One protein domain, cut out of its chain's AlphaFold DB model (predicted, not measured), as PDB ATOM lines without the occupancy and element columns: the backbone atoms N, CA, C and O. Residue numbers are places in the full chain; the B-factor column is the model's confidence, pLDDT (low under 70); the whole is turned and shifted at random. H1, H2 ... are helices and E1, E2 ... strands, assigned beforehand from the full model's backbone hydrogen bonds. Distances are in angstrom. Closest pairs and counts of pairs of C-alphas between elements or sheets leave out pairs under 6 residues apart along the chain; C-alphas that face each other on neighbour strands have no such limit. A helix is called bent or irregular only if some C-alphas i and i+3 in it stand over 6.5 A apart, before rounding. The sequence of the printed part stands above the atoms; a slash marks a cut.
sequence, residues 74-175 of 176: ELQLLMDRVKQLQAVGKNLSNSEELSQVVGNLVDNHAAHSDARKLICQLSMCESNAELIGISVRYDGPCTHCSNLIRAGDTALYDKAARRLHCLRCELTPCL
ATOM      1  N   GLU A  74      40.989  13.534 -17.461       72.50
ATOM      2  CA  GLU A  74      40.506  14.890 -17.715       72.50
ATOM      3  C   GLU A  74      39.604  15.008 -18.957       72.50
ATOM      4  O   GLU A  74      38.545  15.629 -18.884       72.50
ATOM      5  N   LEU A  75      39.959  14.364 -20.076       70.12
ATOM      6  CA  LEU A  75      39.133  14.370 -21.287       70.12
ATOM      7  C   LEU A  75      37.778  13.706 -21.022       70.12
ATOM      8  O   LEU A  75      36.744  14.238 -21.429       70.12
ATOM      9  N   GLN A  76      37.781  12.572 -20.319       75.12
ATOM     10  CA  GLN A  76      36.549  11.853 -20.012       75.12
ATOM     11  C   GLN A  76      35.636  12.663 -19.090       75.12
ATOM     12  O   GLN A  76      34.440  12.777 -19.354       75.12
ATOM     13  N   LEU A  77      36.210  13.311 -18.070       80.75
ATOM     14  CA  LEU A  77      35.484  14.217 -17.179       80.75
ATOM     15  C   LEU A  77      34.839  15.381 -17.940       80.75
ATOM     16  O   LEU A  77      33.662  15.671 -17.724       80.75
ATOM     17  N   LEU A  78      35.573  16.023 -18.853       78.19
ATOM     18  CA  LEU A  78      35.039  17.119 -19.664       78.19
ATOM     19  C   LEU A  78      33.928  16.633 -20.605       78.19
ATOM     20  O   LEU A  78      32.875  17.263 -20.690       78.19
ATOM     21  N   MET A  79      34.121  15.494 -21.275       78.19
ATOM     22  CA  MET A  79      33.112  14.913 -22.168       78.19
ATOM     23  C   MET A  79      31.834  14.512 -21.426       78.19
ATOM     24  O   MET A  79      30.734  14.756 -21.923       78.19
ATOM     25  N   ASP A  80      31.952  13.915 -20.242       81.50
ATOM     26  CA  ASP A  80      30.791  13.526 -19.444       81.50
ATOM     27  C   ASP A  80      30.091  14.741 -18.836       81.50
ATOM     28  O   ASP A  80      28.858  14.777 -18.813       81.50
ATOM     29  N   ARG A  81      30.837  15.787 -18.452       80.38
ATOM     30  CA  ARG A  81      30.245  17.052 -18.002       80.38
ATOM     31  C   ARG A  81      29.438  17.723 -19.109       80.38
ATOM     32  O   ARG A  81      28.319  18.157 -18.854       80.38
ATOM     33  N   VAL A  82      29.943  17.734 -20.344       77.94
ATOM     34  CA  VAL A  82      29.192  18.218 -21.516       77.94
ATOM     35  C   VAL A  82      27.883  17.445 -21.692       77.94
ATOM     36  O   VAL A  82      26.826  18.059 -21.814       77.94
ATOM     37  N   LYS A  83      27.926  16.106 -21.669       78.81
ATOM     38  CA  LYS A  83      26.718  15.273 -21.824       78.81
ATOM     39  C   LYS A  83      25.712  15.507 -20.697       78.81
ATOM     40  O   LYS A  83      24.512  15.560 -20.955       78.81
ATOM     41  N   GLN A  84      26.185  15.661 -19.458       79.50
ATOM     42  CA  GLN A  84      25.336  15.992 -18.311       79.50
ATOM     43  C   GLN A  84      24.644  17.341 -18.509       79.50
ATOM     44  O   GLN A  84      23.431  17.431 -18.345       79.50
ATOM     45  N   LEU A  85      25.390  18.374 -18.908       73.94
ATOM     46  CA  LEU A  85      24.840  19.707 -19.151       73.94
ATOM     47  C   LEU A  85      23.826  19.709 -20.309       73.94
ATOM     48  O   LEU A  85      22.805  20.385 -20.215       73.94
ATOM     49  N   GLN A  86      24.038  18.898 -21.353       72.62
ATOM     50  CA  GLN A  86      23.048  18.695 -22.418       72.62
ATOM     51  C   GLN A  86      21.777  17.989 -21.922       72.62
ATOM     52  O   GLN A  86      20.674  18.380 -22.301       72.62
ATOM     53  N   ALA A  87      21.914  16.968 -21.070       71.81
ATOM     54  CA  ALA A  87      20.788  16.189 -20.547       71.81
ATOM     55  C   ALA A  87      19.885  16.994 -19.596       71.81
ATOM     56  O   ALA A  87      18.692  16.716 -19.500       71.81
ATOM     57  N   VAL A  88      20.440  18.002 -18.917       66.62
ATOM     58  CA  VAL A  88      19.694  18.901 -18.017       66.62
ATOM     59  C   VAL A  88      18.799  19.889 -18.795       66.62
ATOM     60  O   VAL A  88      17.837  20.419 -18.237       66.62
ATOM     61  N   GLY A  89      19.021  20.056 -20.104       55.88
ATOM     62  CA  GLY A  89      18.165  20.837 -21.003       55.88
ATOM     63  C   GLY A  89      18.301  22.360 -20.854       55.88
ATOM     64  O   GLY A  89      18.794  22.875 -19.854       55.88
ATOM     65  N   LYS A  90      17.817  23.103 -21.864       55.19
ATOM     66  CA  LYS A  90      17.896  24.580 -21.999       55.19
ATOM     67  C   LYS A  90      17.192  25.397 -20.893       55.19
ATOM     68  O   LYS A  90      17.177  26.619 -20.964       55.19
ATOM     69  N   ASN A  91      16.582  24.751 -19.901       50.09
ATOM     70  CA  ASN A  91      15.701  25.403 -18.925       50.09
ATOM     71  C   ASN A  91      16.419  25.924 -17.676       50.09
ATOM     72  O   ASN A  91      15.799  26.578 -16.842       50.09
ATOM     73  N   LEU A  92      17.712  25.646 -17.537       48.25
ATOM     74  CA  LEU A  92      18.537  26.205 -16.477       48.25
ATOM     75  C   LEU A  92      19.658  27.004 -17.123       48.25
ATOM     76  O   LEU A  92      20.171  26.627 -18.173       48.25
ATOM     77  N   SER A  93      20.004  28.115 -16.484       51.03
ATOM     78  CA  SER A  93      21.047  29.104 -16.778       51.03
ATOM     79  C   SER A  93      22.478  28.526 -16.824       51.03
ATOM     80  O   SER A  93      23.414  29.104 -16.288       51.03
ATOM     81  N   ASN A  94      22.653  27.378 -17.478       59.12
ATOM     82  CA  ASN A  94      23.881  26.600 -17.603       59.12
ATOM     83  C   ASN A  94      24.591  26.847 -18.946       59.12
ATOM     84  O   ASN A  94      25.557  26.153 -19.261       59.12
ATOM     85  N   SER A  95      24.123  27.811 -19.751       63.41
ATOM     86  CA  SER A  95      24.741  28.152 -21.042       63.41
ATOM     87  C   SER A  95      26.194  28.603 -20.869       63.41
ATOM     88  O   SER A  95      27.065  28.230 -21.652       63.41
ATOM     89  N   GLU A  96      26.484  29.339 -19.795       69.12
ATOM     90  CA  GLU A  96      27.828  29.841 -19.499       69.12
ATOM     91  C   GLU A  96      28.787  28.717 -19.074       69.12
ATOM     92  O   GLU A  96      29.891  28.606 -19.607       69.12
ATOM     93  N   GLU A  97      28.343  27.808 -18.197       74.38
ATOM     94  CA  GLU A  97      29.149  26.643 -17.810       74.38
ATOM     95  C   GLU A  97      29.393  25.721 -19.013       74.38
ATOM     96  O   GLU A  97      30.519  25.280 -19.249       74.38
ATOM     97  N   LEU A  98      28.363  25.474 -19.828       73.69
ATOM     98  CA  LEU A  98      28.500  24.691 -21.053       73.69
ATOM     99  C   LEU A  98      29.492  25.351 -22.020       73.69
ATOM    100  O   LEU A  98      30.361  24.662 -22.551       73.69
ATOM    101  N   SER A  99      29.420  26.674 -22.193       70.69
ATOM    102  CA  SER A  99      30.370  27.448 -23.005       70.69
ATOM    103  C   SER A  99      31.804  27.236 -22.545       70.69
ATOM    104  O   SER A  99      32.694  26.995 -23.360       70.69
ATOM    105  N   GLN A 100      32.029  27.302 -21.234       76.00
ATOM    106  CA  GLN A 100      33.354  27.190 -20.645       76.00
ATOM    107  C   GLN A 100      33.917  25.771 -20.778       76.00
ATOM    108  O   GLN A 100      35.062  25.591 -21.196       76.00
ATOM    109  N   VAL A 101      33.108  24.749 -20.484       78.38
ATOM    110  CA  VAL A 101      33.518  23.341 -20.596       78.38
ATOM    111  C   VAL A 101      33.787  22.971 -22.058       78.38
ATOM    112  O   VAL A 101      34.794  22.325 -22.355       78.38
ATOM    113  N   VAL A 102      32.940  23.415 -22.989       75.88
ATOM    114  CA  VAL A 102      33.144  23.188 -24.426       75.88
ATOM    115  C   VAL A 102      34.359  23.960 -24.939       75.88
ATOM    116  O   VAL A 102      35.142  23.399 -25.702       75.88
ATOM    117  N   GLY A 103      34.571  25.199 -24.489       71.88
ATOM    118  CA  GLY A 103      35.764  25.988 -24.804       71.88
ATOM    119  C   GLY A 103      37.049  25.272 -24.392       71.88
ATOM    120  O   GLY A 103      37.941  25.092 -25.219       71.88
ATOM    121  N   ASN A 104      37.095  24.745 -23.166       76.81
ATOM    122  CA  ASN A 104      38.222  23.945 -22.680       76.81
ATOM    123  C   ASN A 104      38.433  22.670 -23.511       76.81
ATOM    124  O   ASN A 104      39.568  22.283 -23.787       76.81
ATOM    125  N   LEU A 105      37.351  22.017 -23.937       75.88
ATOM    126  CA  LEU A 105      37.418  20.815 -24.766       75.88
ATOM    127  C   LEU A 105      37.918  21.126 -26.189       75.88
ATOM    128  O   LEU A 105      38.656  20.327 -26.769       75.88
ATOM    129  N   VAL A 106      37.575  22.295 -26.736       73.25
ATOM    130  CA  VAL A 106      38.090  22.783 -28.023       73.25
ATOM    131  C   VAL A 106      39.570  23.151 -27.917       73.25
ATOM    132  O   VAL A 106      40.373  22.662 -28.710       73.25
ATOM    133  N   ASP A 107      39.938  23.967 -26.933       73.00
ATOM    134  CA  ASP A 107      41.291  24.512 -26.815       73.00
ATOM    135  C   ASP A 107      42.318  23.420 -26.453       73.00
ATOM    136  O   ASP A 107      43.420  23.406 -27.004       73.00
ATOM    137  N   ASN A 108      41.947  22.455 -25.600       74.75
ATOM    138  CA  ASN A 108      42.881  21.438 -25.098       74.75
ATOM    139  C   ASN A 108      42.748  20.071 -25.782       74.75
ATOM    140  O   ASN A 108      43.708  19.297 -25.807       74.75
ATOM    141  N   HIS A 109      41.576  19.743 -26.342       73.81
ATOM    142  CA  HIS A 109      41.279  18.374 -26.775       73.81
ATOM    143  C   HIS A 109      40.651  18.234 -28.169       73.81
ATOM    144  O   HIS A 109      40.352  17.107 -28.565       73.81
ATOM    145  N   ALA A 110      40.524  19.290 -28.983       65.81
ATOM    146  CA  ALA A 110      39.908  19.178 -30.317       65.81
ATOM    147  C   ALA A 110      40.628  18.203 -31.279       65.81
ATOM    148  O   ALA A 110      40.032  17.688 -32.234       65.81
ATOM    149  N   ALA A 111      41.909  17.914 -31.024       62.59
ATOM    150  CA  ALA A 111      42.686  16.920 -31.761       62.59
ATOM    151  C   ALA A 111      42.238  15.465 -31.496       62.59
ATOM    152  O   ALA A 111      42.437  14.608 -32.361       62.59
ATOM    153  N   HIS A 112      41.608  15.182 -30.346       67.38
ATOM    154  CA  HIS A 112      41.106  13.849 -30.006       67.38
ATOM    155  C   HIS A 112      39.851  13.498 -30.815       67.38
ATOM    156  O   HIS A 112      38.943  14.310 -30.989       67.38
ATOM    157  N   SER A 113      39.774  12.252 -31.294       65.81
ATOM    158  CA  SER A 113      38.696  11.802 -32.183       65.81
ATOM    159  C   SER A 113      37.306  11.898 -31.562       65.81
ATOM    160  O   SER A 113      36.359  12.263 -32.256       65.81
ATOM    161  N   ASP A 114      37.171  11.559 -30.282       68.81
ATOM    162  CA  ASP A 114      35.864  11.497 -29.623       68.81
ATOM    163  C   ASP A 114      35.424  12.871 -29.104       68.81
ATOM    164  O   ASP A 114      34.261  13.236 -29.283       68.81
ATOM    165  N   ALA A 115      36.372  13.698 -28.644       71.06
ATOM    166  CA  ALA A 115      36.157  15.126 -28.406       71.06
ATOM    167  C   ALA A 115      35.637  15.830 -29.667       71.06
ATOM    168  O   ALA A 115      34.639  16.540 -29.626       71.06
ATOM    169  N   ARG A 116      36.262  15.571 -30.824       69.88
ATOM    170  CA  ARG A 116      35.853  16.158 -32.105       69.88
ATOM    171  C   ARG A 116      34.429  15.782 -32.493       69.88
ATOM    172  O   ARG A 116      33.686  16.653 -32.934       69.88
ATOM    173  N   LYS A 117      34.038  14.512 -32.333       71.19
ATOM    174  CA  LYS A 117      32.657  14.074 -32.600       71.19
ATOM    175  C   LYS A 117      31.665  14.799 -31.699       71.19
ATOM    176  O   LYS A 117      30.656  15.278 -32.201       71.19
ATOM    177  N   LEU A 118      31.975  14.903 -30.407       73.38
ATOM    178  CA  LEU A 118      31.123  15.584 -29.436       73.38
ATOM    179  C   LEU A 118      30.989  17.080 -29.758       73.38
ATOM    180  O   LEU A 118      29.878  17.595 -29.785       73.38
ATOM    181  N   ILE A 119      32.090  17.761 -30.097       73.94
ATOM    182  CA  ILE A 119      32.062  19.167 -30.534       73.94
ATOM    183  C   ILE A 119      31.194  19.339 -31.788       73.94
ATOM    184  O   ILE A 119      30.395  20.267 -31.853       73.94
ATOM    185  N   CYS A 120      31.314  18.440 -32.771       68.56
ATOM    186  CA  CYS A 120      30.492  18.500 -33.985       68.56
ATOM    187  C   CYS A 120      29.000  18.273 -33.692       68.56
ATOM    188  O   CYS A 120      28.149  18.851 -34.361       68.56
ATOM    189  N   GLN A 121      28.671  17.431 -32.706       69.69
ATOM    190  CA  GLN A 121      27.290  17.233 -32.256       69.69
ATOM    191  C   GLN A 121      26.740  18.473 -31.536       69.69
ATOM    192  O   GLN A 121      25.566  18.792 -31.686       69.69
ATOM    193  N   LEU A 122      27.585  19.178 -30.778       70.31
ATOM    194  CA  LEU A 122      27.222  20.393 -30.045       70.31
ATOM    195  C   LEU A 122      26.990  21.611 -30.943       70.31
ATOM    196  O   LEU A 122      26.147  22.441 -30.618       70.31
ATOM    197  N   SER A 123      27.720  21.737 -32.052       63.84
ATOM    198  CA  SER A 123      27.711  22.922 -32.923       63.84
ATOM    199  C   SER A 123      26.459  23.072 -33.805       63.84
ATOM    200  O   SER A 123      26.566  23.578 -34.912       63.84
ATOM    201  N   MET A 124      25.287  22.593 -33.369       53.34
ATOM    202  CA  MET A 124      24.025  22.617 -34.132       53.34
ATOM    203  C   MET A 124      24.171  22.246 -35.622       53.34
ATOM    204  O   MET A 124      23.650  22.909 -36.517       53.34
ATOM    205  N   CYS A 125      24.775  21.085 -35.892       46.06
ATOM    206  CA  CYS A 125      24.720  20.436 -37.210       46.06
ATOM    207  C   CYS A 125      23.304  19.944 -37.608       46.06
ATOM    208  O   CYS A 125      23.175  19.154 -38.539       46.06
ATOM    209  N   GLU A 126      22.236  20.376 -36.932       40.09
ATOM    210  CA  GLU A 126      20.857  20.083 -37.343       40.09
ATOM    211  C   GLU A 126      20.350  21.052 -38.425       40.09
ATOM    212  O   GLU A 126      19.421  20.712 -39.152       40.09
ATOM    213  N   SER A 127      20.967  22.229 -38.596       43.69
ATOM    214  CA  SER A 127      20.503  23.220 -39.585       43.69
ATOM    215  C   SER A 127      21.135  23.067 -40.974       43.69
ATOM    216  O   SER A 127      20.534  23.490 -41.954       43.69
ATOM    217  N   ASN A 128      22.318  22.450 -41.086       48.59
ATOM    218  CA  ASN A 128      22.999  22.193 -42.360       48.59
ATOM    219  C   ASN A 128      23.664  20.810 -42.320       48.59
ATOM    220  O   ASN A 128      24.733  20.640 -41.738       48.59
ATOM    221  N   ALA A 129      23.031  19.824 -42.961       52.94
ATOM    222  CA  ALA A 129      23.366  18.394 -42.917       52.94
ATOM    223  C   ALA A 129      24.745  17.995 -43.508       52.94
ATOM    224  O   ALA A 129      24.994  16.816 -43.761       52.94
ATOM    225  N   GLU A 130      25.652  18.945 -43.745       65.25
ATOM    226  CA  GLU A 130      26.894  18.734 -44.498       65.25
ATOM    227  C   GLU A 130      28.170  19.271 -43.822       65.25
ATOM    228  O   GLU A 130      29.244  19.240 -44.430       65.25
ATOM    229  N   LEU A 131      28.095  19.712 -42.563       69.56
ATOM    230  CA  LEU A 131      29.276  20.096 -41.784       69.56
ATOM    231  C   LEU A 131      29.994  18.861 -41.218       69.56
ATOM    232  O   LEU A 131      29.399  18.025 -40.540       69.56
ATOM    233  N   ILE A 132      31.299  18.747 -41.475       72.19
ATOM    234  CA  ILE A 132      32.150  17.667 -40.954       72.19
ATOM    235  C   ILE A 132      33.361  18.215 -40.196       72.19
ATOM    236  O   ILE A 132      34.054  19.115 -40.663       72.19
ATOM    237  N   GLY A 133      33.667  17.633 -39.034       73.38
ATOM    238  CA  GLY A 133      34.883  17.948 -38.284       73.38
ATOM    239  C   GLY A 133      36.128  17.379 -38.960       73.38
ATOM    240  O   GLY A 133      36.321  16.161 -39.002       73.38
ATOM    241  N   ILE A 134      37.009  18.248 -39.445       73.25
ATOM    242  CA  ILE A 134      38.255  17.872 -40.119       73.25
ATOM    243  C   ILE A 134      39.479  18.372 -39.355       73.25
ATOM    244  O   ILE A 134      39.423  19.352 -38.619       73.25
ATOM    245  N   SER A 135      40.611  17.697 -39.560       77.12
ATOM    246  CA  SER A 135      41.918  18.270 -39.234       77.12
ATOM    247  C   SER A 135      42.429  19.008 -40.464       77.12
ATOM    248  O   SER A 135      42.499  18.438 -41.559       77.12
ATOM    249  N   VAL A 136      42.738  20.286 -40.287       78.69
ATOM    250  CA  VAL A 136      43.127  21.188 -41.364       78.69
ATOM    251  C   VAL A 136      44.571  20.911 -41.764       78.69
ATOM    252  O   VAL A 136      45.451  20.780 -40.921       78.69
ATOM    253  N   ARG A 137      44.835  20.785 -43.067       73.62
ATOM    254  CA  ARG A 137      46.189  20.492 -43.577       73.62
ATOM    255  C   ARG A 137      47.008  21.734 -43.916       73.62
ATOM    256  O   ARG A 137      48.227  21.634 -43.986       73.62
ATOM    257  N   TYR A 138      46.345  22.860 -44.149       75.12
ATOM    258  CA  TYR A 138      46.948  24.108 -44.604       75.12
ATOM    259  C   TYR A 138      46.270  25.278 -43.908       75.12
ATOM    260  O   TYR A 138      45.059  25.231 -43.709       75.12
ATOM    261  N   ASP A 139      47.032  26.316 -43.586       81.50
ATOM    262  CA  ASP A 139      46.481  27.527 -42.988       81.50
ATOM    263  C   ASP A 139      45.396  28.123 -43.897       81.50
ATOM    264  O   ASP A 139      45.563  28.214 -45.117       81.50
ATOM    265  N   GLY A 140      44.278  28.527 -43.307       82.31
ATOM    266  CA  GLY A 140      43.156  29.091 -44.041       82.31
ATOM    267  C   GLY A 140      42.280  29.960 -43.148       82.31
ATOM    268  O   GLY A 140      42.171  29.701 -41.951       82.31
ATOM    269  N   PRO A 141      41.652  31.011 -43.689       86.62
ATOM    270  CA  PRO A 141      40.738  31.827 -42.910       86.62
ATOM    271  C   PRO A 141      39.426  31.076 -42.657       86.62
ATOM    272  O   PRO A 141      38.907  30.371 -43.525       86.62
ATOM    273  N   CYS A 142      38.857  31.273 -41.471       85.44
ATOM    274  CA  CYS A 142      37.469  30.937 -41.202       85.44
ATOM    275  C   CYS A 142      36.556  31.775 -42.104       85.44
ATOM    276  O   CYS A 142      36.705  32.991 -42.196       85.44
ATOM    277  N   THR A 143      35.568  31.140 -42.723       83.25
ATOM    278  CA  THR A 143      34.668  31.807 -43.670       83.25
ATOM    279  C   THR A 143      33.724  32.794 -42.982       83.25
ATOM    280  O   THR A 143      33.320  33.773 -43.597       83.25
ATOM    281  N   HIS A 144      33.384  32.559 -41.712       80.00
ATOM    282  CA  HIS A 144      32.455  33.417 -40.976       80.00
ATOM    283  C   HIS A 144      33.152  34.601 -40.292       80.00
ATOM    284  O   HIS A 144      32.755  35.745 -40.469       80.00
ATOM    285  N   CYS A 145      34.209  34.331 -39.526       79.88
ATOM    286  CA  CYS A 145      34.853  35.328 -38.667       79.88
ATOM    287  C   CYS A 145      36.268  35.717 -39.114       79.88
ATOM    288  O   CYS A 145      36.965  36.415 -38.386       79.88
ATOM    289  N   SER A 146      36.724  35.227 -40.272       83.88
ATOM    290  CA  SER A 146      38.033  35.525 -40.880       83.88
ATOM    291  C   SER A 146      39.269  35.190 -40.035       83.88
ATOM    292  O   SER A 146      40.393  35.371 -40.499       83.88
ATOM    293  N   ASN A 147      39.087  34.635 -38.834       82.44
ATOM    294  CA  ASN A 147      40.167  34.149 -37.983       82.44
ATOM    295  C   ASN A 147      40.994  33.084 -38.704       82.44
ATOM    296  O   ASN A 147      40.441  32.192 -39.353       82.44
ATOM    297  N   LEU A 148      42.315  33.161 -38.559       82.00
ATOM    298  CA  LEU A 148      43.231  32.202 -39.161       82.00
ATOM    299  C   LEU A 148      43.117  30.847 -38.455       82.00
ATOM    300  O   LEU A 148      43.420  30.734 -37.269       82.00
ATOM    301  N   ILE A 149      42.718  29.825 -39.204       83.44
ATOM    302  CA  ILE A 149      42.755  28.423 -38.798       83.44
ATOM    303  C   ILE A 149      44.076  27.860 -39.302       83.44
ATOM    304  O   ILE A 149      44.353  27.919 -40.501       83.44
ATOM    305  N   ARG A 150      44.914  27.345 -38.405       77.56
ATOM    306  CA  ARG A 150      46.246  26.866 -38.768       77.56
ATOM    307  C   ARG A 150      46.206  25.404 -39.189       77.56
ATOM    308  O   ARG A 150      45.332  24.628 -38.808       77.56
ATOM    309  N   ALA A 151      47.190  24.999 -39.979       71.19
ATOM    310  CA  ALA A 151      47.449  23.603 -40.269       71.19
ATOM    311  C   ALA A 151      47.677  22.833 -38.959       71.19
ATOM    312  O   ALA A 151      48.468  23.244 -38.114       71.19
ATOM    313  N   GLY A 152      47.004  21.694 -38.808       66.25
ATOM    314  CA  GLY A 152      46.971  20.895 -37.584       66.25
ATOM    315  C   GLY A 152      45.742  21.162 -36.714       66.25
ATOM    316  O   GLY A 152      45.316  20.253 -35.999       66.25
ATOM    317  N   ASP A 153      45.118  22.334 -36.840       73.44
ATOM    318  CA  ASP A 153      43.925  22.666 -36.069       73.44
ATOM    319  C   ASP A 153      42.731  21.813 -36.501       73.44
ATOM    320  O   ASP A 153      42.679  21.221 -37.589       73.44
ATOM    321  N   THR A 154      41.742  21.747 -35.618       76.06
ATOM    322  CA  THR A 154      40.455  21.133 -35.929       76.06
ATOM    323  C   THR A 154      39.461  22.218 -36.309       76.06
ATOM    324  O   THR A 154      39.321  23.218 -35.609       76.06
ATOM    325  N   ALA A 155      38.764  22.006 -37.417       81.00
ATOM    326  CA  ALA A 155      37.779  22.930 -37.952       81.00
ATOM    327  C   ALA A 155      36.563  22.166 -38.469       81.00
ATOM    328  O   ALA A 155      36.615  20.952 -38.677       81.00
ATOM    329  N   LEU A 156      35.477  22.888 -38.695       81.88
ATOM    330  CA  LEU A 156      34.303  22.384 -39.384       81.88
ATOM    331  C   LEU A 156      34.444  22.709 -40.868       81.88
ATOM    332  O   LEU A 156      34.819  23.815 -41.251       81.88
ATOM    333  N   TYR A 157      34.189  21.723 -41.711       81.75
ATOM    334  CA  TYR A 157      34.178  21.886 -43.153       81.75
ATOM    335  C   TYR A 157      32.769  21.660 -43.670       81.75
ATOM    336  O   TYR A 157      32.212  20.580 -43.487       81.75
ATOM    337  N   ASP A 158      32.221  22.677 -44.323       80.81
ATOM    338  CA  ASP A 158      30.954  22.600 -45.034       80.81
ATOM    339  C   ASP A 158      31.198  21.940 -46.390       80.81
ATOM    340  O   ASP A 158      31.878  22.497 -47.263       80.81
ATOM    341  N   LYS A 159      30.662  20.733 -46.568       75.88
ATOM    342  CA  LYS A 159      30.828  19.971 -47.803       75.88
ATOM    343  C   LYS A 159      30.028  20.560 -48.970       75.88
ATOM    344  O   LYS A 159      30.533  20.502 -50.096       75.88
ATOM    345  N   ALA A 160      28.876  21.175 -48.705       74.75
ATOM    346  CA  ALA A 160      28.009  21.763 -49.721       74.75
ATOM    347  C   ALA A 160      28.654  23.025 -50.287       74.75
ATOM    348  O   ALA A 160      28.829  23.169 -51.500       74.75
ATOM    349  N   ALA A 161      29.074  23.925 -49.396       79.06
ATOM    350  CA  ALA A 161      29.641  25.212 -49.780       79.06
ATOM    351  C   ALA A 161      31.161  25.176 -50.019       79.06
ATOM    352  O   ALA A 161      31.723  26.150 -50.524       79.06
ATOM    353  N   ARG A 162      31.829  24.066 -49.671       81.06
ATOM    354  CA  ARG A 162      33.295  23.902 -49.688       81.06
ATOM    355  C   ARG A 162      34.017  24.970 -48.864       81.06
ATOM    356  O   ARG A 162      35.023  25.533 -49.297       81.06
ATOM    357  N   ARG A 163      33.479  25.264 -47.681       83.88
ATOM    358  CA  ARG A 163      33.933  26.348 -46.799       83.88
ATOM    359  C   ARG A 163      34.507  25.805 -45.502       83.88
ATOM    360  O   ARG A 163      34.080  24.768 -45.004       83.88
ATOM    361  N   LEU A 164      35.491  26.519 -44.965       81.19
ATOM    362  CA  LEU A 164      36.124  26.200 -43.689       81.19
ATOM    363  C   LEU A 164      35.573  27.126 -42.603       81.19
ATOM    364  O   LEU A 164      35.538  28.343 -42.786       81.19
ATOM    365  N   HIS A 165      35.174  26.556 -41.477       83.69
ATOM    366  CA  HIS A 165      34.582  27.245 -40.338       83.69
ATOM    367  C   HIS A 165      35.358  26.863 -39.078       83.69
ATOM    368  O   HIS A 165      35.649  25.691 -38.846       83.69
ATOM    369  N   CYS A 166      35.741  27.835 -38.252       81.38
ATOM    370  CA  CYS A 166      36.396  27.514 -36.989       81.38
ATOM    371  C   CYS A 166      35.352  27.052 -35.971       81.38
ATOM    372  O   CYS A 166      34.213  27.519 -35.973       81.38
ATOM    373  N   LEU A 167      35.766  26.159 -35.069       75.62
ATOM    374  CA  LEU A 167      34.875  25.587 -34.058       75.62
ATOM    375  C   LEU A 167      34.229  26.675 -33.194       75.62
ATOM    376  O   LEU A 167      33.043  26.604 -32.907       75.62
ATOM    377  N   ARG A 168      34.983  27.727 -32.846       71.31
ATOM    378  CA  ARG A 168      34.480  28.841 -32.032       71.31
ATOM    379  C   ARG A 168      33.270  29.526 -32.668       71.31
ATOM    380  O   ARG A 168      32.261  29.690 -31.996       71.31
ATOM    381  N   CYS A 169      33.347  29.881 -33.950       70.38
ATOM    382  CA  CYS A 169      32.311  30.683 -34.608       70.38
ATOM    383  C   CYS A 169      30.997  29.901 -34.801       70.38
ATOM    384  O   CYS A 169      29.933  30.482 -34.640       70.38
ATOM    385  N   GLU A 170      31.059  28.583 -35.012       70.31
ATOM    386  CA  GLU A 170      29.860  27.728 -35.106       70.31
ATOM    387  C   GLU A 170      29.276  27.343 -33.734       70.31
ATOM    388  O   GLU A 170      28.084  27.083 -33.609       70.31
ATOM    389  N   LEU A 171      30.090  27.343 -32.673       66.00
ATOM    390  CA  LEU A 171      29.609  27.101 -31.309       66.00
ATOM    391  C   LEU A 171      29.005  28.359 -30.666       66.00
ATOM    392  O   LEU A 171      28.142  28.243 -29.806       66.00
ATOM    393  N   THR A 172      29.407  29.558 -31.097       55.50
ATOM    394  CA  THR A 172      28.931  30.838 -30.533       55.50
ATOM    395  C   THR A 172      27.398  31.023 -30.583       55.50
ATOM    396  O   THR A 172      26.838  31.432 -29.569       55.50
ATOM    397  N   PRO A 173      26.672  30.703 -31.676       49.09
ATOM    398  CA  PRO A 173      25.207  30.829 -31.704       49.09
ATOM    399  C   PRO A 173      24.466  29.774 -30.865       49.09
ATOM    400  O   PRO A 173      23.264  29.900 -30.668       49.09
ATOM    401  N   CYS A 174      25.155  28.739 -30.371       45.31
ATOM    402  CA  CYS A 174      24.571  27.720 -29.489       45.31
ATOM    403  C   CYS A 174      24.705  28.072 -27.999       45.31
ATOM    404  O   CYS A 174      24.118  27.395 -27.157       45.31
ATOM    405  N   LEU A 175      25.525  29.080 -27.689       44.47
ATOM    406  CA  LEU A 175      25.945  29.460 -26.341       44.47
ATOM    407  C   LEU A 175      25.347  30.804 -25.878       44.47
ATOM    408  O   LEU A 175      25.492  31.155 -24.705       44.47
TER     409      LEU A 175
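AT A GLANCE: This is residues 74 to 175 of the 176 residues of an uncharacterized protein of Candidatus Melainabacteria bacterium (UniProt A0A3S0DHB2). A small up-and-down bundle of three helices, H1, H2 and H3, makes one end, and a three-stranded sheet makes the other, with H3 and the last helix, H4, between H2 and the sheet. Residues 87 to 93 stick out beyond the bundle. The 102 printed residues run H1 H2 H3 E1 E2 E3 H4, mixed in class, with the antiparallel sheet in the order E1 E2 E3. The whole is compact, with a radius of gyration of the C-alphas of 13.3 A and spans of 37 by 28 by 20 A.

IN THESE COORDINATES: Find C-alpha 74 at (40.506, 14.890, -17.715); from there H1 runs 20.0 A through residue 87. H2, residues 95 to 109, also spans 20.0 A, and H3, residues 113 to 122, spans 14.5 A. Next come E1, residues 131 to 135, 13.0 A; E2, residues 154 to 158, 13.2 A; and E3, residues 163 to 166, 10.2 A. H4, residues 167 to 175, runs 12.4 A to C-alpha 175 at (25.945, 29.460, -26.341); it is irregular, but only just: C-alphas 170 and 173 are 6.55 A apart.

HOW THE PARTS SIT: H1 and H2 form a helical hairpin at a shallow tilt of 30 degrees, closest at the C-alphas of Leu 85 and Leu 98, 6.5 A. H2 touches H4, closest at the C-alphas of Ser 95 and Leu 175, 5.6 A. H3 is on the sheet at a height of 9.5 A. The strands form a meander, each the antiparallel neighbour of the one before: look for N 134 and O 155 at 2.8 A, and N 156 and O 165 at 2.8 A. Every O i to N i+4 pair is within hydrogen-bond range in H1, H2 and H3, and 3 of 5 in H4.

THE WHOLE: The C-alphas of Asn 91 and Tyr 138, the two farthest apart, are 40.5 A apart. The printed part has no cut; the link from E1 to E2 is long. Look for pLDDT under 70 in 32 residues, among them 88 to 96 and 123 to 131.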